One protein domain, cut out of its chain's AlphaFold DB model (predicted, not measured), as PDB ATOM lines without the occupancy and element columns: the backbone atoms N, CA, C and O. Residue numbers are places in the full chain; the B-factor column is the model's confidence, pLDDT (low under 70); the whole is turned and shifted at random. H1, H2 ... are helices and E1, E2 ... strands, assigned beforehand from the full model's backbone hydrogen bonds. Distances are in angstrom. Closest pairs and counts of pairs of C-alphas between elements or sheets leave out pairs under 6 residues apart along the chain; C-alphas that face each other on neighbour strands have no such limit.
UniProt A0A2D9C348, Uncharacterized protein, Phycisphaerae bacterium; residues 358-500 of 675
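AT A GLANCE: This is residues 358 to 500 of the 675 residues of an uncharacterized protein of Phycisphaerae bacterium (UniProt A0A2D9C348). Two groups of parts make a flat body: the long helix H5, with H1 and the first residues of H2 packed on it, and beside it a small stack in which H4 sits between H3 and the hairpin of E1 and E2. H2 runs side by side with H3, two long links loop out at opposite ends of the longest axis, and residues 487 to 493, of which 491 to 493 belong to H6, stick out beyond the end of H5. The printed part has 143 residues with six named helices and two named strands in the order H1 H2 H3 E1 E2 H4 H5 H6; it is mostly helix, and its one sheet, E1 - E2, is antiparallel. It is compact, with a radius of gyration of the C-alphas of 16.5 A and spans of 51 by 44 by 23 A.

HOW THE PARTS SIT: H1, residues 358 to 364, touches H5, residues 468 to 486, at a steep tilt of 49 degrees, opposite ways; the closest C-alphas are those of Met 361 and Ala 475, 4.8 A apart. H2, residues 383 to 395, touches H5 with residues 383 to 387 alone, at a steep tilt of 62 degrees; the closest C-alphas, of Val 383 and Ala 477, are 4.8 A apart. H3, residues 417 to 430, is near H2, with 8 pairs of C-alphas within 10 A. E1, residues 435 to 440, and E2, residues 447 to 452, form an antiparallel hairpin at 147 degrees, with N 437 and O 450 at 2.9 A and N 439 and O 448 at 3.0 A, within hydrogen-bond range. H4, residues 457 to 463, touches H3 at a steep tilt of 51 degrees, the same way, the C-alphas of Ala 424 and Ile 457 closest at 5.7 A. The closest C-alphas of H4 and E1, those of Gly 459 and Phe 435, are 4.8 A apart. H6, residues 491 to 499, is close to H5 but not clearly touching, with the C-alphas of Lys 485 and Lys 494 closest at 6.8 A. In H1 to H6 every O i to N i+4 pair is within hydrogen-bond range.

IN THESE COORDINATES: H1 begins at C-alpha 358, (34.701, 38.886, -3.292). From first to last C-alpha H2 measures 18.5 A, H3 19.8 A, E1 16.6 A, E2 15.1 A and H5 27.4 A. H6 ends at C-alpha 499, (42.132, 23.622, -10.273).

THE WHOLE: The two C-alphas farthest apart, 54.6 A, are those of Arg 373 and Ser 402, in the long links H1 to H2 and H2 to H3. The printed part has no cut. Mean pLDDT of the printed part is 73.7; 49 residues are under 70, among them 365 to 380, 398 to 406, 440 to 446 and 485 to 496.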
ATOM      1  N   ARG A 358      33.665  37.892  -2.952       75.94
ATOM      2  CA  ARG A 358      34.701  38.886  -3.292       75.94
ATOM      3  C   ARG A 358      34.456  40.227  -2.598       75.94
ATOM      4  O   ARG A 358      35.362  40.750  -1.961       75.94
ATOM      5  N   SER A 359      33.234  40.759  -2.669       74.38
ATOM      6  CA  SER A 359      32.872  42.007  -1.973       74.38
ATOM      7  C   SER A 359      32.970  41.874  -0.450       74.38
ATOM      8  O   SER A 359      33.453  42.783   0.214       74.38
ATOM      9  N   TRP A 360      32.599  40.712   0.090       82.75
ATOM     10  CA  TRP A 360      32.737  40.391   1.511       82.75
ATOM     11  C   TRP A 360      34.194  40.376   1.973       82.75
ATOM     12  O   TRP A 360      34.521  40.950   3.008       82.75
ATOM     13  N   MET A 361      35.070  39.736   1.193       81.19
ATOM     14  CA  MET A 361      36.498  39.658   1.482       81.19
ATOM     15  C   MET A 361      37.113  41.057   1.585       81.19
ATOM     16  O   MET A 361      37.858  41.317   2.521       81.19
ATOM     17  N   VAL A 362      36.757  41.958   0.662       75.94
ATOM     18  CA  VAL A 362      37.227  43.352   0.666       75.94
ATOM     19  C   VAL A 362      36.681  44.125   1.874       75.94
ATOM     20  O   VAL A 362      37.421  44.884   2.489       75.94
ATOM     21  N   GLU A 363      35.419  43.913   2.258       74.62
ATOM     22  CA  GLU A 363      34.807  44.571   3.425       74.62
ATOM     23  C   GLU A 363      35.431  44.121   4.759       74.62
ATOM     24  O   GLU A 363      35.583  44.922   5.681       74.62
ATOM     25  N   LYS A 364      35.768  42.831   4.890       75.25
ATOM     26  CA  LYS A 364      36.269  42.228   6.139       75.25
ATOM     27  C   LYS A 364      37.790  42.149   6.233       75.25
ATOM     28  O   LYS A 364      38.301  41.685   7.255       75.25
ATOM     29  N   GLN A 365      38.511  42.587   5.204       67.25
ATOM     30  CA  GLN A 365      39.965  42.601   5.222       67.25
ATOM     31  C   GLN A 365      40.467  43.537   6.336       67.25
ATOM     32  O   GLN A 365      40.040  44.692   6.408       67.25
ATOM     33  N   PRO A 366      41.377  43.077   7.215       60.72
ATOM     34  CA  PRO A 366      42.002  43.966   8.182       60.72
ATOM     35  C   PRO A 366      42.783  45.058   7.443       60.72
ATOM     36  O   PRO A 366      43.535  44.770   6.511       60.72
ATOM     37  N   GLY A 367      42.599  46.312   7.863       55.69
ATOM     38  CA  GLY A 367      43.349  47.440   7.318       55.69
ATOM     39  C   GLY A 367      44.861  47.272   7.500       55.69
ATOM     40  O   GLY A 367      45.321  46.523   8.368       55.69
ATOM     41  N   TYR A 368      45.632  47.986   6.679       53.06
ATOM     42  CA  TYR A 368      47.088  48.040   6.792       53.06
ATOM     43  C   TYR A 368      47.504  48.432   8.216       53.06
ATOM     44  O   TYR A 368      47.006  49.415   8.766       53.06
ATOM     45  N   ARG A 369      48.435  47.679   8.818       50.41
ATOM     46  CA  ARG A 369      49.100  48.120  10.048       50.41
ATOM     47  C   ARG A 369      50.146  49.166   9.680       50.41
ATOM     48  O   ARG A 369      51.242  48.837   9.236       50.41
ATOM     49  N   GLU A 370      49.803  50.433   9.859       38.56
ATOM     50  CA  GLU A 370      50.753  51.536   9.738       38.56
ATOM     51  C   GLU A 370      51.724  51.473  10.937       38.56
ATOM     52  O   GLU A 370      51.320  51.673  12.081       38.56
ATOM     53  N   GLY A 371      52.988  51.087  10.701       43.16
ATOM     54  CA  GLY A 371      54.026  51.035  11.748       43.16
ATOM     55  C   GLY A 371      55.069  49.908  11.658       43.16
ATOM     56  O   GLY A 371      56.026  49.920  12.432       43.16
ATOM     57  N   GLY A 372      54.933  48.944  10.741       42.31
ATOM     58  CA  GLY A 372      55.973  47.940  10.467       42.31
ATOM     59  C   GLY A 372      57.087  48.494   9.567       42.31
ATOM     60  O   GLY A 372      56.826  49.312   8.691       42.31
ATOM     61  N   ARG A 373      58.337  48.035   9.738       45.28
ATOM     62  CA  ARG A 373      59.519  48.450   8.936       45.28
ATOM     63  C   ARG A 373      59.437  48.087   7.431       45.28
ATOM     64  O   ARG A 373      60.408  48.294   6.713       45.28
ATOM     65  N   SER A 374      58.310  47.551   6.956       40.62
ATOM     66  CA  SER A 374      58.067  47.110   5.580       40.62
ATOM     67  C   SER A 374      56.689  47.578   5.098       40.62
ATOM     68  O   SER A 374      55.702  47.494   5.829       40.62
ATOM     69  N   PHE A 375      56.615  48.064   3.858       33.19
ATOM     70  CA  PHE A 375      55.359  48.392   3.183       33.19
ATOM     71  C   PHE A 375      54.566  47.089   2.943       33.19
ATOM     72  O   PHE A 375      55.105  46.152   2.357       33.19
ATOM     73  N   GLY A 376      53.298  47.014   3.371       48.81
ATOM     74  CA  GLY A 376      52.426  45.855   3.100       48.81
ATOM     75  C   GLY A 376      52.380  44.753   4.172       48.81
ATOM     76  O   GLY A 376      52.066  43.611   3.842       48.81
ATOM     77  N   ASP A 377      52.663  45.067   5.440       46.28
ATOM     78  CA  ASP A 377      52.557  44.111   6.554       46.28
ATOM     79  C   ASP A 377      51.083  43.802   6.901       46.28
ATOM     80  O   ASP A 377      50.438  44.471   7.717       46.28
ATOM     81  N   PHE A 378      50.510  42.807   6.216       56.81
ATOM     82  CA  PHE A 378      49.215  42.232   6.574       56.81
ATOM     83  C   PHE A 378      49.380  41.276   7.762       56.81
ATOM     84  O   PHE A 378      50.368  40.543   7.819       56.81
ATOM     85  N   PRO A 379      48.402  41.195   8.685       62.31
ATOM     86  CA  PRO A 379      48.417  40.175   9.728       62.31
ATOM     87  C   PRO A 379      48.591  38.787   9.100       62.31
ATOM     88  O   PRO A 379      47.795  38.394   8.245       62.31
ATOM     89  N   GLN A 380      49.631  38.054   9.496       64.12
ATOM     90  CA  GLN A 380      49.811  36.680   9.036       64.12
ATOM     91  C   GLN A 380      48.652  35.826   9.553       64.12
ATOM     92  O   GLN A 380      48.263  35.929  10.716       64.12
ATOM     93  N   VAL A 381      48.087  35.006   8.671       73.31
ATOM     94  CA  VAL A 381      46.975  34.110   8.987       73.31
ATOM     95  C   VAL A 381      47.358  32.703   8.572       73.31
ATOM     96  O   VAL A 381      47.979  32.503   7.527       73.31
ATOM     97  N   ASP A 382      46.969  31.719   9.382       82.06
ATOM     98  CA  ASP A 382      47.073  30.318   9.001       82.06
ATOM     99  C   ASP A 382      46.048  30.010   7.899       82.06
ATOM    100  O   ASP A 382      44.898  29.641   8.150       82.06
ATOM    101  N   VAL A 383      46.478  30.178   6.646       79.94
ATOM    102  CA  VAL A 383      45.657  29.921   5.456       79.94
ATOM    103  C   VAL A 383      45.138  28.483   5.449       79.94
ATOM    104  O   VAL A 383      43.996  28.236   5.058       79.94
ATOM    105  N   THR A 384      45.940  27.518   5.907       82.88
ATOM    106  CA  THR A 384      45.517  26.115   5.935       82.88
ATOM    107  C   THR A 384      44.461  25.915   7.013       82.88
ATOM    108  O   THR A 384      43.392  25.385   6.716       82.88
ATOM    109  N   GLY A 385      44.701  26.401   8.230       84.69
ATOM    110  CA  GLY A 385      43.748  26.328   9.337       84.69
ATOM    111  C   GLY A 385      42.404  26.985   9.012       84.69
ATOM    112  O   GLY A 385      41.360  26.340   9.126       84.69
ATOM    113  N   ALA A 386      42.414  28.227   8.520       85.50
ATOM    114  CA  ALA A 386      41.196  28.985   8.227       85.50
ATOM    115  C   ALA A 386      40.349  28.346   7.109       85.50
ATOM    116  O   ALA A 386      39.123  28.248   7.225       85.50
ATOM    117  N   THR A 387      40.992  27.863   6.038       86.75
ATOM    118  CA  THR A 387      40.296  27.231   4.902       86.75
ATOM    119  C   THR A 387      39.790  25.827   5.206       86.75
ATOM    120  O   THR A 387      38.747  25.427   4.681       86.75
ATOM    121  N   THR A 388      40.499  25.087   6.058       86.62
ATOM    122  CA  THR A 388      40.095  23.750   6.518       86.62
ATOM    123  C   THR A 388      38.943  23.858   7.515       86.62
ATOM    124  O   THR A 388      37.962  23.133   7.391       86.62
ATOM    125  N   LEU A 389      38.975  24.847   8.419       87.56
ATOM    126  CA  LEU A 389      37.897  25.103   9.379       87.56
ATOM    127  C   LEU A 389      36.548  25.363   8.691       87.56
ATOM    128  O   LEU A 389      35.512  24.886   9.162       87.56
ATOM    129  N   PHE A 390      36.550  26.098   7.574       89.38
ATOM    130  CA  PHE A 390      35.333  26.338   6.792       89.38
ATOM    131  C   PHE A 390      34.778  25.030   6.225       89.38
ATOM    132  O   PHE A 390      33.593  24.734   6.391       89.38
ATOM    133  N   ALA A 391      35.643  24.227   5.605       86.06
ATOM    134  CA  ALA A 391      35.272  22.938   5.038       86.06
ATOM    135  C   ALA A 391      34.786  21.945   6.107       86.06
ATOM    136  O   ALA A 391      33.779  21.271   5.903       86.06
ATOM    137  N   ASP A 392      35.434  21.891   7.270       86.75
ATOM    138  CA  ASP A 392      35.030  21.040   8.394       86.75
ATOM    139  C   ASP A 392      33.646  21.408   8.924       86.75
ATOM    140  O   ASP A 392      32.797  20.538   9.124       86.75
ATOM    141  N   ARG A 393      33.381  22.707   9.098       87.44
ATOM    142  CA  ARG A 393      32.067  23.191   9.540       87.44
ATOM    143  C   ARG A 393      30.987  22.946   8.495       87.44
ATOM    144  O   ARG A 393      29.867  22.610   8.867       87.44
ATOM    145  N   MET A 394      31.320  23.074   7.211       85.62
ATOM    146  CA  MET A 394      30.414  22.754   6.108       85.62
ATOM    147  C   MET A 394      30.061  21.261   6.094       85.62
ATOM    148  O   MET A 394      28.883  20.920   6.009       85.62
ATOM    149  N   ARG A 395      31.053  20.373   6.248       83.31
ATOM    150  CA  ARG A 395      30.850  18.915   6.349       83.31
ATOM    151  C   ARG A 395      30.008  18.513   7.553       83.31
ATOM    152  O   ARG A 395      29.212  17.587   7.458       83.31
ATOM    153  N   GLY A 396      30.178  19.219   8.669       79.44
ATOM    154  CA  GLY A 396      29.422  19.000   9.898       79.44
ATOM    155  C   GLY A 396      27.974  19.499   9.868       79.44
ATOM    156  O   GLY A 396      27.289  19.361  10.879       79.44
ATOM    157  N   MET A 397      27.497  20.094   8.766       76.94
ATOM    158  CA  MET A 397      26.103  20.525   8.674       76.94
ATOM    159  C   MET A 397      25.158  19.355   8.390       76.94
ATOM    160  O   MET A 397      25.396  18.546   7.494       76.94
ATOM    161  N   GLU A 398      24.044  19.324   9.116       68.69
ATOM    162  CA  GLU A 398      22.934  18.403   8.869       68.69
ATOM    163  C   GLU A 398      22.015  18.949   7.765       68.69
ATOM    164  O   GLU A 398      21.717  20.147   7.712       68.69
ATOM    165  N   GLY A 399      21.600  18.072   6.852       63.31
ATOM    166  CA  GLY A 399      20.725  18.393   5.727       63.31
ATOM    167  C   GLY A 399      19.236  18.360   6.065       63.31
ATOM    168  O   GLY A 399      18.829  18.233   7.216       63.31
ATOM    169  N   LEU A 400      18.407  18.480   5.021       58.50
ATOM    170  CA  LEU A 400      16.940  18.411   5.108       58.50
ATOM    171  C   LEU A 400      16.423  17.074   5.655       58.50
ATOM    172  O   LEU A 400      15.379  17.043   6.302       58.50
ATOM    173  N   GLU A 401      17.136  15.980   5.393       59.25
ATOM    174  CA  GLU A 401      16.790  14.650   5.888       59.25
ATOM    175  C   GLU A 401      17.560  14.370   7.182       59.25
ATOM    176  O   GLU A 401      18.773  14.581   7.249       59.25
ATOM    177  N   SER A 402      16.866  13.902   8.223       55.19
ATOM    178  CA  SER A 402      17.482  13.590   9.517       55.19
ATOM    179  C   SER A 402      18.613  12.568   9.337       55.19
ATOM    180  O   SER A 402      18.384  11.470   8.838       55.19
ATOM    181  N   GLY A 403      19.841  12.949   9.706       61.41
ATOM    182  CA  GLY A 403      21.045  12.128   9.527       61.41
ATOM    183  C   GLY A 403      21.753  12.276   8.172       61.41
ATOM    184  O   GLY A 403      22.806  11.673   7.978       61.41
ATOM    185  N   SER A 404      21.232  13.088   7.244       64.69
ATOM    186  CA  SER A 404      21.930  13.404   5.993       64.69
ATOM    187  C   SER A 404      23.029  14.444   6.225       64.69
ATOM    188  O   SER A 404      22.796  15.501   6.809       64.69
ATOM    189  N   GLN A 405      24.237  14.154   5.742       69.06
ATOM    190  CA  GLN A 405      25.326  15.125   5.625       69.06
ATOM    191  C   GLN A 405      25.441  15.531   4.151       69.06
ATOM    192  O   GLN A 405      26.203  14.906   3.408       69.06
ATOM    193  N   PRO A 406      24.695  16.557   3.689       68.44
ATOM    194  CA  PRO A 406      24.661  16.958   2.277       68.44
ATOM    195  C   PRO A 406      26.044  17.358   1.750       68.44
ATOM    196  O   PRO A 406      26.291  17.342   0.547       68.44
ATOM    197  N   PHE A 407      26.960  17.677   2.663       77.75
ATOM    198  CA  PHE A 407      28.311  18.110   2.365       77.75
ATOM    199  C   PHE A 407      29.396  17.124   2.796       77.75
ATOM    200  O   PHE A 407      30.564  17.482   2.726       77.75
ATOM    201  N   GLY A 408      29.067  15.886   3.184       66.50
ATOM    202  CA  GLY A 408      30.061  14.900   3.643       66.50
ATOM    203  C   GLY A 408      31.201  14.635   2.642       66.50
ATOM    204  O   GLY A 408      32.326  14.358   3.049       66.50
ATOM    205  N   ASN A 409      30.936  14.820   1.342       68.94
ATOM    206  CA  ASN A 409      31.897  14.642   0.245       68.94
ATOM    207  C   ASN A 409      32.562  15.946  -0.238       68.94
ATOM    208  O   ASN A 409      33.206  15.960  -1.288       68.94
ATOM    209  N   VAL A 410      32.400  17.060   0.479       73.81
ATOM    210  CA  VAL A 410      33.078  18.313   0.127       73.81
ATOM    211  C   VAL A 410      34.574  18.190   0.416       73.81
ATOM    212  O   VAL A 410      35.016  17.482   1.322       73.81
ATOM    213  N   SER A 411      35.363  18.897  -0.391       75.56
ATOM    214  CA  SER A 411      36.802  19.055  -0.206       75.56
ATOM    215  C   SER A 411      37.206  19.346   1.245       75.56
ATOM    216  O   SER A 411      36.517  20.072   1.950       75.56
ATOM    217  N   THR A 412      38.399  18.886   1.631       80.81
ATOM    218  CA  THR A 412      39.032  19.170   2.927       80.81
ATOM    219  C   THR A 412      39.312  20.648   3.196       80.81
ATOM    220  O   THR A 412      39.415  21.019   4.353       80.81
ATOM    221  N   ASN A 413      39.449  21.489   2.170       84.00
ATOM    222  CA  ASN A 413      39.649  22.934   2.313       84.00
ATOM    223  C   ASN A 413      39.011  23.730   1.163       84.00
ATOM    224  O   ASN A 413      38.605  23.137   0.164       84.00
ATOM    225  N   VAL A 414      38.963  25.060   1.258       83.88
ATOM    226  CA  VAL A 414      38.592  25.975   0.156       83.88
ATOM    227  C   VAL A 414      39.847  26.659  -0.380       83.88
ATOM    228  O   VAL A 414      40.624  27.192   0.404       83.88
ATOM    229  N   ARG A 415      40.076  26.622  -1.698       81.88
ATOM    230  CA  ARG A 415      41.350  27.057  -2.307       81.88
ATOM    231  C   ARG A 415      41.251  28.345  -3.111       81.88
ATOM    232  O   ARG A 415      42.274  28.861  -3.538       81.88
ATOM    233  N   SER A 416      40.047  28.848  -3.362       84.50
ATOM    234  CA  SER A 416      39.838  30.102  -4.088       84.50
ATOM    235  C   SER A 416      38.535  30.775  -3.681       84.50
ATOM    236  O   SER A 416      37.614  30.125  -3.180       84.50
ATOM    237  N   ILE A 417      38.435  32.076  -3.963       80.25
ATOM    238  CA  ILE A 417      37.219  32.849  -3.701       80.25
ATOM    239  C   ILE A 417      36.020  32.347  -4.525       80.25
ATOM    240  O   ILE A 417      34.886  32.369  -4.053       80.25
ATOM    241  N   ASP A 418      36.274  31.806  -5.719       81.06
ATOM    242  CA  ASP A 418      35.241  31.250  -6.599       81.06
ATOM    243  C   ASP A 418      34.734  29.885  -6.090       81.06
ATOM    244  O   ASP A 418      33.583  29.505  -6.300       81.06
ATOM    245  N   GLU A 419      35.581  29.116  -5.398       82.56
ATOM    246  CA  GLU A 419      35.141  27.930  -4.656       82.56
ATOM    247  C   GLU A 419      34.339  28.298  -3.412       82.56
ATOM    248  O   GLU A 419      33.350  27.626  -3.125       82.56
ATOM    249  N   LEU A 420      34.733  29.363  -2.706       85.56
ATOM    250  CA  LEU A 420      33.995  29.853  -1.545       85.56
ATOM    251  C   LEU A 420      32.581  30.298  -1.938       85.56
ATOM    252  O   LEU A 420      31.625  29.914  -1.268       85.56
ATOM    253  N   GLN A 421      32.442  31.038  -3.042       83.56
ATOM    254  CA  GLN A 421      31.138  31.471  -3.549       83.56
ATOM    255  C   GLN A 421      30.262  30.270  -3.924       83.56
ATOM    256  O   GLN A 421      29.138  30.164  -3.445       83.56
ATOM    257  N   ARG A 422      30.798  29.303  -4.684       84.44
ATOM    258  CA  ARG A 422      30.060  28.074  -5.032       84.44
ATOM    259  C   ARG A 422      29.639  27.272  -3.801       84.44
ATOM    260  O   ARG A 422      28.545  26.716  -3.781       84.44
ATOM    261  N   ALA A 423      30.495  27.202  -2.782       84.12
ATOM    262  CA  ALA A 423      30.169  26.543  -1.522       84.12
ATOM    263  C   ALA A 423      29.058  27.284  -0.763       84.12
ATOM    264  O   ALA A 423      28.141  26.645  -0.250       84.12
ATOM    265  N   ALA A 424      29.105  28.617  -0.726       84.88
ATOM    266  CA  ALA A 424      28.069  29.441  -0.112       84.88
ATOM    267  C   ALA A 424      26.720  29.284  -0.827       84.88
ATOM    268  O   ALA A 424      25.715  29.023  -0.168       84.88
ATOM    269  N   ASP A 425      26.709  29.342  -2.159       85.19
ATOM    270  CA  ASP A 425      25.505  29.157  -2.973       85.19
ATOM    271  C   ASP A 425      24.901  27.761  -2.762       85.19
ATOM    272  O   ASP A 425      23.688  27.617  -2.597       85.19
ATOM    273  N   ALA A 426      25.747  26.729  -2.680       84.00
ATOM    274  CA  ALA A 426      25.311  25.368  -2.384       84.00
ATOM    275  C   ALA A 426      24.669  25.258  -0.991       84.00
ATOM    276  O   ALA A 426      23.623  24.629  -0.854       84.00
ATOM    277  N   ILE A 427      25.245  25.901   0.034       83.38
ATOM    278  CA  ILE A 427      24.681  25.935   1.395       83.38
ATOM    279  C   ILE A 427      23.325  26.640   1.419       83.38
ATOM    280  O   ILE A 427      22.393  26.146   2.062       83.38
ATOM    281  N   VAL A 428      23.206  27.770   0.721       84.94
ATOM    282  CA  VAL A 428      21.946  28.511   0.588       84.94
ATOM    283  C   VAL A 428      20.874  27.658  -0.088       84.94
ATOM    284  O   VAL A 428      19.731  27.652   0.366       84.94
ATOM    285  N   ALA A 429      21.245  26.898  -1.119       82.19
ATOM    286  CA  ALA A 429      20.321  26.040  -1.851       82.19
ATOM    287  C   ALA A 429      19.898  24.781  -1.071       82.19
ATOM    288  O   ALA A 429      18.753  24.351  -1.186       82.19
ATOM    289  N   SER A 430      20.798  24.173  -0.291       75.81
ATOM    290  CA  SER A 430      20.578  22.840   0.290       75.81
ATOM    291  C   SER A 430      20.196  22.829   1.769       75.81
ATOM    292  O   SER A 430      19.830  21.774   2.287       75.81
ATOM    293  N   THR A 431      20.333  23.950   2.486       74.50
ATOM    294  CA  THR A 431      20.179  23.962   3.949       74.50
ATOM    295  C   THR A 431      18.920  24.718   4.368       74.50
ATOM    296  O   THR A 431      18.874  25.946   4.238       74.50
ATOM    297  N   PRO A 432      17.922  24.046   4.967       69.31
ATOM    298  CA  PRO A 432      16.665  24.675   5.352       69.31
ATOM    299  C   PRO A 432      16.865  25.620   6.545       69.31
ATOM    300  O   PRO A 432      17.776  25.456   7.361       69.31
ATOM    301  N   GLY A 433      16.002  26.625   6.670       73.19
ATOM    302  CA  GLY A 433      15.955  27.511   7.836       73.19
ATOM    303  C   GLY A 433      16.686  28.853   7.676       73.19
ATOM    304  O   GLY A 433      17.490  29.033   6.760       73.19
ATOM    305  N   PRO A 434      16.390  29.813   8.569       79.38
ATOM    306  CA  PRO A 434      16.833  31.197   8.448       79.38
ATOM    307  C   PRO A 434      18.354  31.346   8.549       79.38
ATOM    308  O   PRO A 434      19.010  30.689   9.356       79.38
ATOM    309  N   PHE A 435      18.894  32.250   7.735       85.69
ATOM    310  CA  PHE A 435      20.282  32.691   7.806       85.69
ATOM    311  C   PHE A 435      20.379  33.947   8.671       85.69
ATOM    312  O   PHE A 435      19.454  34.765   8.706       85.69
ATOM    313  N   TYR A 436      21.492  34.084   9.387       83.44
ATOM    314  CA  TYR A 436      21.713  35.184  10.318       83.44
ATOM    315  C   TYR A 436      23.120  35.741  10.148       83.44
ATOM    316  O   TYR A 436      24.064  34.964  10.050       83.44
ATOM    317  N   THR A 437      23.267  37.062  10.197       81.81
ATOM    318  CA  THR A 437      24.566  37.691  10.459       81.81
ATOM    319  C   THR A 437      24.796  37.788  11.958       81.81
ATOM    320  O   THR A 437      23.852  37.940  12.739       81.81
ATOM    321  N   ARG A 438      26.062  37.675  12.365       76.00
ATOM    322  CA  ARG A 438      26.498  37.822  13.753       76.00
ATOM    323  C   ARG A 438      27.324  39.083  13.878       76.00
ATOM    324  O   ARG A 438      28.460  39.123  13.426       76.00
ATOM    325  N   GLU A 439      26.765  40.089  14.527       72.69
ATOM    326  CA  GLU A 439      27.463  41.344  14.785       72.69
ATOM    327  C   GLU A 439      27.844  41.424  16.263       72.69
ATOM    328  O   GLU A 439      27.058  41.074  17.151       72.69
ATOM    329  N   ALA A 440      29.077  41.857  16.530       66.25
ATOM    330  CA  ALA A 440      29.486  42.220  17.876       66.25
ATOM    331  C   ALA A 440      28.795  43.536  18.250       66.25
ATOM    332  O   ALA A 440      28.915  44.526  17.533       66.25
ATOM    333  N   VAL A 441      28.051  43.540  19.354       69.50
ATOM    334  CA  VAL A 441      27.465  44.768  19.900       69.50
ATOM    335  C   VAL A 441      28.529  45.441  20.761       69.50
ATOM    336  O   VAL A 441      29.063  44.810  21.676       69.50
ATOM    337  N   GLU A 442      28.850  46.706  20.479       54.38
ATOM    338  CA  GLU A 442      29.812  47.465  21.283       54.38
ATOM    339  C   GLU A 442      29.423  47.442  22.772       54.38
ATOM    340  O   GLU A 442      28.290  47.743  23.150       54.38
ATOM    341  N   GLY A 443      30.370  47.039  23.625       54.00
ATOM    342  CA  GLY A 443      30.193  47.009  25.080       54.00
ATOM    343  C   GLY A 443      29.459  45.789  25.655       54.00
ATOM    344  O   GLY A 443      29.254  45.742  26.867       54.00
ATOM    345  N   GLN A 444      29.083  44.783  24.850       57.59
ATOM    346  CA  GLN A 444      28.479  43.539  25.351       57.59
ATOM    347  C   GLN A 444      29.125  42.288  24.740       57.59
ATOM    348  O   GLN A 444      29.258  42.167  23.529       57.59
ATOM    349  N   SER A 445      29.422  41.275  25.563       58.53
ATOM    350  CA  SER A 445      29.943  39.971  25.101       58.53
ATOM    351  C   SER A 445      28.920  39.122  24.323       58.53
ATOM    352  O   SER A 445      29.196  37.968  23.996       58.53
ATOM    353  N   LYS A 446      27.711  39.643  24.075       64.31
ATOM    354  CA  LYS A 446      26.634  38.944  23.365       64.31
ATOM    355  C   LYS A 446      26.634  39.355  21.894       64.31
ATOM    356  O   LYS A 446      26.529  40.533  21.572       64.31
ATOM    357  N   LEU A 447      26.708  38.364  21.007       74.81
ATOM    358  CA  LEU A 447      26.546  38.558  19.567       74.81
ATOM    359  C   LEU A 447      25.070  38.815  19.247       74.81
ATOM    360  O   LEU A 447      24.195  38.072  19.704       74.81
ATOM    361  N   LYS A 448      24.788  39.845  18.448       77.38
ATOM    362  CA  LYS A 448      23.450  40.095  17.905       77.38
ATOM    363  C   LYS A 448      23.280  39.277  16.630       77.38
ATOM    364  O   LYS A 448      24.054  39.431  15.688       77.38
ATOM    365  N   ASN A 449      22.264  38.414  16.610       79.56
ATOM    366  CA  ASN A 449      21.875  37.668  15.415       79.56
ATOM    367  C   ASN A 449      20.814  38.466  14.652       79.56
ATOM    368  O   ASN A 449      19.668  38.547  15.101       79.56
ATOM    369  N   THR A 450      21.171  39.020  13.499       80.56
ATOM    370  CA  THR A 450      20.217  39.698  12.612       80.56
ATOM    371  C   THR A 450      19.821  38.734  11.501       80.56
ATOM    372  O   THR A 450      20.678  38.191  10.809       80.56
ATOM    373  N   ARG A 451      18.520  38.462  11.342       80.56
ATOM    374  CA  ARG A 451      18.028  37.563  10.287       80.56
ATOM    375  C   ARG A 451      18.215  38.222   8.921       80.56
ATOM    376  O   ARG A 451      17.773  39.349   8.731       80.56
ATOM    377  N   GLN A 452      18.786  37.492   7.970       79.00
ATOM    378  CA  GLN A 452      18.871  37.930   6.580       79.00
ATOM    379  C   GLN A 452      17.644  37.477   5.783       79.00
ATOM    380  O   GLN A 452      17.226  36.320   5.874       79.00
ATOM    381  N   ALA A 453      17.070  38.401   5.008       70.25
ATOM    382  CA  ALA A 453      15.999  38.109   4.055       70.25
ATOM    383  C   ALA A 453      16.551  37.469   2.770       70.25
ATOM    384  O   ALA A 453      15.990  36.498   2.274       70.25
ATOM    385  N   THR A 454      17.682  37.984   2.286       77.44
ATOM    386  CA  THR A 454      18.466  37.473   1.158       77.44
ATOM    387  C   THR A 454      19.775  36.893   1.704       77.44
ATOM    388  O   THR A 454      20.654  37.650   2.113       77.44
ATOM    389  N   PRO A 455      19.901  35.559   1.814       78.75
ATOM    390  CA  PRO A 455      21.096  34.953   2.384       78.75
ATOM    391  C   PRO A 455      22.309  35.149   1.469       78.75
ATOM    392  O   PRO A 455      22.243  34.890   0.270       78.75
ATOM    393  N   ASP A 456      23.415  35.592   2.061       82.88
ATOM    394  CA  ASP A 456      24.712  35.779   1.410       82.88
ATOM    395  C   ASP A 456      25.823  35.023   2.171       82.88
ATOM    396  O   ASP A 456      25.552  34.275   3.118       82.88
ATOM    397  N   ILE A 457      27.091  35.215   1.786       83.94
ATOM    398  CA  ILE A 457      28.235  34.577   2.463       83.94
ATOM    399  C   ILE A 457      28.268  34.860   3.977       83.94
ATOM    400  O   ILE A 457      28.620  33.970   4.749       83.94
ATOM    401  N   ARG A 458      27.833  36.038   4.442       85.00
ATOM    402  CA  ARG A 458      27.794  36.364   5.880       85.00
ATOM    403  C   ARG A 458      26.722  35.552   6.595       85.00
ATOM    404  O   ARG A 458      26.958  35.041   7.688       85.00
ATOM    405  N   GLY A 459      25.562  35.390   5.961       86.06
ATOM    406  CA  GLY A 459      24.500  34.512   6.449       86.06
ATOM    407  C   GLY A 459      24.950  33.063   6.559       86.06
ATOM    408  O   GLY A 459      24.674  32.400   7.564       86.06
ATOM    409  N   VAL A 460      25.675  32.577   5.547       87.69
ATOM    410  CA  VAL A 460      26.269  31.235   5.525       87.69
ATOM    411  C   VAL A 460      27.268  31.063   6.667       87.69
ATOM    412  O   VAL A 460      27.157  30.111   7.438       87.69
ATOM    413  N   LEU A 461      28.199  32.003   6.844       89.44
ATOM    414  CA  LEU A 461      29.190  31.956   7.922       89.44
ATOM    415  C   LEU A 461      28.536  32.020   9.310       89.44
ATOM    416  O   LEU A 461      28.915  31.264  10.209       89.44
ATOM    417  N   GLY A 462      27.494  32.836   9.481       86.75
ATOM    418  CA  GLY A 462      26.705  32.867  10.710       86.75
ATOM    419  C   GLY A 462      26.006  31.535  11.003       86.75
ATOM    420  O   GLY A 462      25.998  31.084  12.155       86.75
ATOM    421  N   LYS A 463      25.503  30.848   9.967       85.75
ATOM    422  CA  LYS A 463      24.915  29.500  10.076       85.75
ATOM    423  C   LYS A 463      25.961  28.438  10.429       85.75
ATOM    424  O   LYS A 463      25.707  27.600  11.293       85.75
ATOM    425  N   LEU A 464      27.170  28.563   9.883       86.88
ATOM    426  CA  LEU A 464      28.360  27.780  10.245       86.88
ATOM    427  C   LEU A 464      28.960  28.166  11.611       86.88
ATOM    428  O   LEU A 464      30.013  27.664  11.999       86.88
ATOM    429  N   ARG A 465      28.291  29.043  12.369       86.88
ATOM    430  CA  ARG A 465      28.682  29.498  13.708       86.88
ATOM    431  C   ARG A 465      30.032  30.223  13.761       86.88
ATOM    432  O   ARG A 465      30.680  30.202  14.807       86.88
ATOM    433  N   TYR A 466      30.424  30.911  12.692       87.38
ATOM    434  CA  TYR A 466      31.588  31.795  12.722       87.38
ATOM    435  C   TYR A 466      31.414  32.929  13.740       87.38
ATOM    436  O   TYR A 466      30.304  33.418  13.987       87.38
ATOM    437  N   THR A 467      32.525  33.301  14.375       85.31
ATOM    438  CA  THR A 467      32.651  34.548  15.135       85.31
ATOM    439  C   THR A 467      33.186  35.649  14.214       85.31
ATOM    440  O   THR A 467      33.850  35.324  13.229       85.31
ATOM    441  N   PRO A 468      32.987  36.942  14.538       82.25
ATOM    442  CA  PRO A 468      33.529  38.036  13.725       82.25
ATOM    443  C   PRO A 468      35.054  37.964  13.532       82.25
ATOM    444  O   PRO A 468      35.564  38.282  12.464       82.25
ATOM    445  N   ALA A 469      35.788  37.478  14.541       81.44
ATOM    446  CA  ALA A 469      37.233  37.271  14.443       81.44
ATOM    447  C   ALA A 469      37.598  36.156  13.444       81.44
ATOM    448  O   ALA A 469      38.481  36.345  12.616       81.44
ATOM    449  N   GLN A 470      36.881  35.027  13.477       85.75
ATOM    450  CA  GLN A 470      37.080  33.923  12.525       85.75
ATOM    451  C   GLN A 470      36.664  34.313  11.100       85.75
ATOM    452  O   GLN A 470      37.219  33.808  10.129       85.75
ATOM    453  N   GLU A 471      35.667  35.189  10.971       86.44
ATOM    454  CA  GLU A 471      35.230  35.744   9.692       86.44
ATOM    455  C   GLU A 471      36.329  36.618   9.071       86.44
ATOM    456  O   GLU A 471      36.682  36.418   7.909       86.44
ATOM    457  N   ALA A 472      36.933  37.516   9.858       84.06
ATOM    458  CA  ALA A 472      38.058  38.344   9.422       84.06
ATOM    459  C   ALA A 472      39.311  37.513   9.086       84.06
ATOM    460  O   ALA A 472      40.014  37.801   8.118       84.06
ATOM    461  N   GLU A 473      39.574  36.452   9.852       85.69
ATOM    462  CA  GLU A 473      40.675  35.521   9.596       85.69
ATOM    463  C   GLU A 473      40.492  34.786   8.258       85.69
ATOM    464  O   GLU A 473      41.397  34.778   7.423       85.69
ATOM    465  N   LEU A 474      39.294  34.250   7.995       87.88
ATOM    466  CA  LEU A 474      38.977  33.610   6.717       87.88
ATOM    467  C   LEU A 474      39.066  34.597   5.543       87.88
ATOM    468  O   LEU A 474      39.592  34.236   4.489       87.88
ATOM    469  N   ALA A 475      38.595  35.834   5.714       85.69
ATOM    470  CA  ALA A 475      38.688  36.871   4.685       85.69
ATOM    471  C   ALA A 475      40.150  37.199   4.335       85.69
ATOM    472  O   ALA A 475      40.510  37.248   3.160       85.69
ATOM    473  N   ASN A 476      41.019  37.340   5.339       83.31
ATOM    474  CA  ASN A 476      42.445  37.586   5.127       83.31
ATOM    475  C   ASN A 476      43.148  36.384   4.459       83.31
ATOM    476  O   ASN A 476      43.941  36.565   3.538       83.31
ATOM    477  N   ALA A 477      42.794  35.148   4.833       82.88
ATOM    478  CA  ALA A 477      43.297  33.947   4.160       82.88
ATOM    479  C   ALA A 477      42.904  33.899   2.669       82.88
ATOM    480  O   ALA A 477      43.730  33.563   1.818       82.88
ATOM    481  N   MET A 478      41.660  34.263   2.333       86.00
ATOM    482  CA  MET A 478      41.201  34.344   0.940       86.00
ATOM    483  C   MET A 478      41.928  35.434   0.154       86.00
ATOM    484  O   MET A 478      42.302  35.209  -0.996       86.00
ATOM    485  N   TYR A 479      42.174  36.584   0.781       83.19
ATOM    486  CA  TYR A 479      42.917  37.678   0.165       83.19
ATOM    487  C   TYR A 479      44.352  37.261  -0.181       83.19
ATOM    488  O   TYR A 479      44.795  37.450  -1.312       83.19
ATOM    489  N   GLN A 480      45.059  36.618   0.755       78.69
ATOM    490  CA  GLN A 480      46.421  36.128   0.520       78.69
ATOM    491  C   GLN A 480      46.478  35.090  -0.608       78.69
ATOM    492  O   GLN A 480      47.406  35.118  -1.416       78.69
ATOM    493  N   LEU A 481      45.473  34.214  -0.717       80.44
ATOM    494  CA  LEU A 481      45.357  33.277  -1.837       80.44
ATOM    495  C   LEU A 481      45.103  33.994  -3.170       80.44
ATOM    496  O   LEU A 481      45.738  33.657  -4.166       80.44
ATOM    497  N   GLU A 482      44.235  35.004  -3.214       79.75
ATOM    498  CA  GLU A 482      43.961  35.745  -4.454       79.75
ATOM    499  C   GLU A 482      45.194  36.534  -4.928       79.75
ATOM    500  O   GLU A 482      45.551  36.476  -6.106       79.75
ATOM    501  N   VAL A 483      45.919  37.178  -4.009       76.94
ATOM    502  CA  VAL A 483      47.196  37.846  -4.314       76.94
ATOM    503  C   VAL A 483      48.241  36.827  -4.783       76.94
ATOM    504  O   VAL A 483      48.915  37.035  -5.793       76.94
ATOM    505  N   ALA A 484      48.348  35.674  -4.116       70.44
ATOM    506  CA  ALA A 484      49.263  34.612  -4.523       70.44
ATOM    507  C   ALA A 484      48.908  34.021  -5.898       70.44
ATOM    508  O   ALA A 484      49.807  33.637  -6.647       70.44
ATOM    509  N   LYS A 485      47.623  33.952  -6.261       69.62
ATOM    510  CA  LYS A 485      47.155  33.493  -7.579       69.62
ATOM    511  C   LYS A 485      47.609  34.416  -8.712       69.62
ATOM    512  O   LYS A 485      47.899  33.917  -9.792       69.62
ATOM    513  N   GLN A 486      47.698  35.722  -8.464       67.88
ATOM    514  CA  GLN A 486      48.055  36.720  -9.479       67.88
ATOM    515  C   GLN A 486      49.564  36.841  -9.734       67.88
ATOM    516  O   GLN A 486      49.964  37.396 -10.752       67.88
ATOM    517  N   THR A 487      50.419  36.320  -8.849       68.50
ATOM    518  CA  THR A 487      51.875  36.407  -9.050       68.50
ATOM    519  C   THR A 487      52.384  35.383 -10.074       68.50
ATOM    520  O   THR A 487      51.967  34.224 -10.072       68.50
ATOM    521  N   GLU A 488      53.347  35.775 -10.915       56.91
ATOM    522  CA  GLU A 488      53.852  34.951 -12.033       56.91
ATOM    523  C   GLU A 488      54.798  33.806 -11.625       56.91
ATOM    524  O   GLU A 488      55.234  32.998 -12.443       56.91
ATOM    525  N   ILE A 489      55.103  33.694 -10.338       47.72
ATOM    526  CA  ILE A 489      56.020  32.687  -9.802       47.72
ATOM    527  C   ILE A 489      55.283  31.345  -9.650       47.72
ATOM    528  O   ILE A 489      54.160  31.309  -9.153       47.72
ATOM    529  N   ASN A 490      55.913  30.222 -10.012       53.56
ATOM    530  CA  ASN A 490      55.379  28.861  -9.814       53.56
ATOM    531  C   ASN A 490      54.008  28.583 -10.477       53.56
ATOM    532  O   ASN A 490      53.186  27.854  -9.912       53.56
ATOM    533  N   GLN A 491      53.768  29.107 -11.687       59.34
ATOM    534  CA  GLN A 491      52.496  28.958 -12.421       59.34
ATOM    535  C   GLN A 491      51.994  27.506 -12.517       59.34
ATOM    536  O   GLN A 491      50.814  27.243 -12.299       59.34
ATOM    537  N   ASN A 492      52.888  26.537 -12.741       57.19
ATOM    538  CA  ASN A 492      52.516  25.119 -12.839       57.19
ATOM    539  C   ASN A 492      51.993  24.547 -11.508       57.19
ATOM    540  O   ASN A 492      50.985  23.840 -11.487       57.19
ATOM    541  N   GLY A 493      52.639  24.878 -10.385       60.34
ATOM    542  CA  GLY A 493      52.202  24.443  -9.053       60.34
ATOM    543  C   GLY A 493      50.911  25.135  -8.612       60.34
ATOM    544  O   GLY A 493      50.022  24.500  -8.046       60.34
ATOM    545  N   LYS A 494      50.761  26.423  -8.945       63.53
ATOM    546  CA  LYS A 494      49.532  27.189  -8.699       63.53
ATOM    547  C   LYS A 494      48.362  26.668  -9.522       63.53
ATOM    548  O   LYS A 494      47.284  26.458  -8.970       63.53
ATOM    549  N   GLY A 495      48.588  26.371 -10.801       61.69
ATOM    550  CA  GLY A 495      47.602  25.738 -11.673       61.69
ATOM    551  C   GLY A 495      47.078  24.433 -11.075       61.69
ATOM    552  O   GLY A 495      45.870  24.221 -11.041       61.69
ATOM    553  N   GLN A 496      47.954  23.604 -10.501       65.56
ATOM    554  CA  GLN A 496      47.556  22.373  -9.807       65.56
ATOM    555  C   GLN A 496      46.784  22.622  -8.507       65.56
ATOM    556  O   GLN A 496      45.788  21.945  -8.236       65.56
ATOM    557  N   TYR A 497      47.211  23.602  -7.710       70.50
ATOM    558  CA  TYR A 497      46.564  23.930  -6.446       70.50
ATOM    559  C   TYR A 497      45.129  24.444  -6.649       70.50
ATOM    560  O   TYR A 497      44.203  23.890  -6.044       70.50
ATOM    561  N   TYR A 498      44.930  25.430  -7.536       71.31
ATOM    562  CA  TYR A 498      43.643  26.112  -7.743       71.31
ATOM    563  C   TYR A 498      42.624  25.316  -8.561       71.31
ATOM    564  O   TYR A 498      41.427  25.503  -8.373       71.31
ATOM    565  N   THR A 499      43.063  24.427  -9.457       67.69
ATOM    566  CA  THR A 499      42.132  23.622 -10.273       67.69
ATOM    567  C   THR A 499      41.720  22.317  -9.600       67.69
ATOM    568  O   THR A 499      40.769  21.686 -10.048       67.69
ATOM    569  N   ARG A 500      42.423  21.883  -8.540       59.66
ATOM    570  CA  ARG A 500      42.273  20.574  -7.855       59.66
ATOM    571  C   ARG A 500      42.500  19.339  -8.727       59.66
ATOM    572  O   ARG A 500      42.655  18.249  -8.188       59.66
TER     573      ARG A 500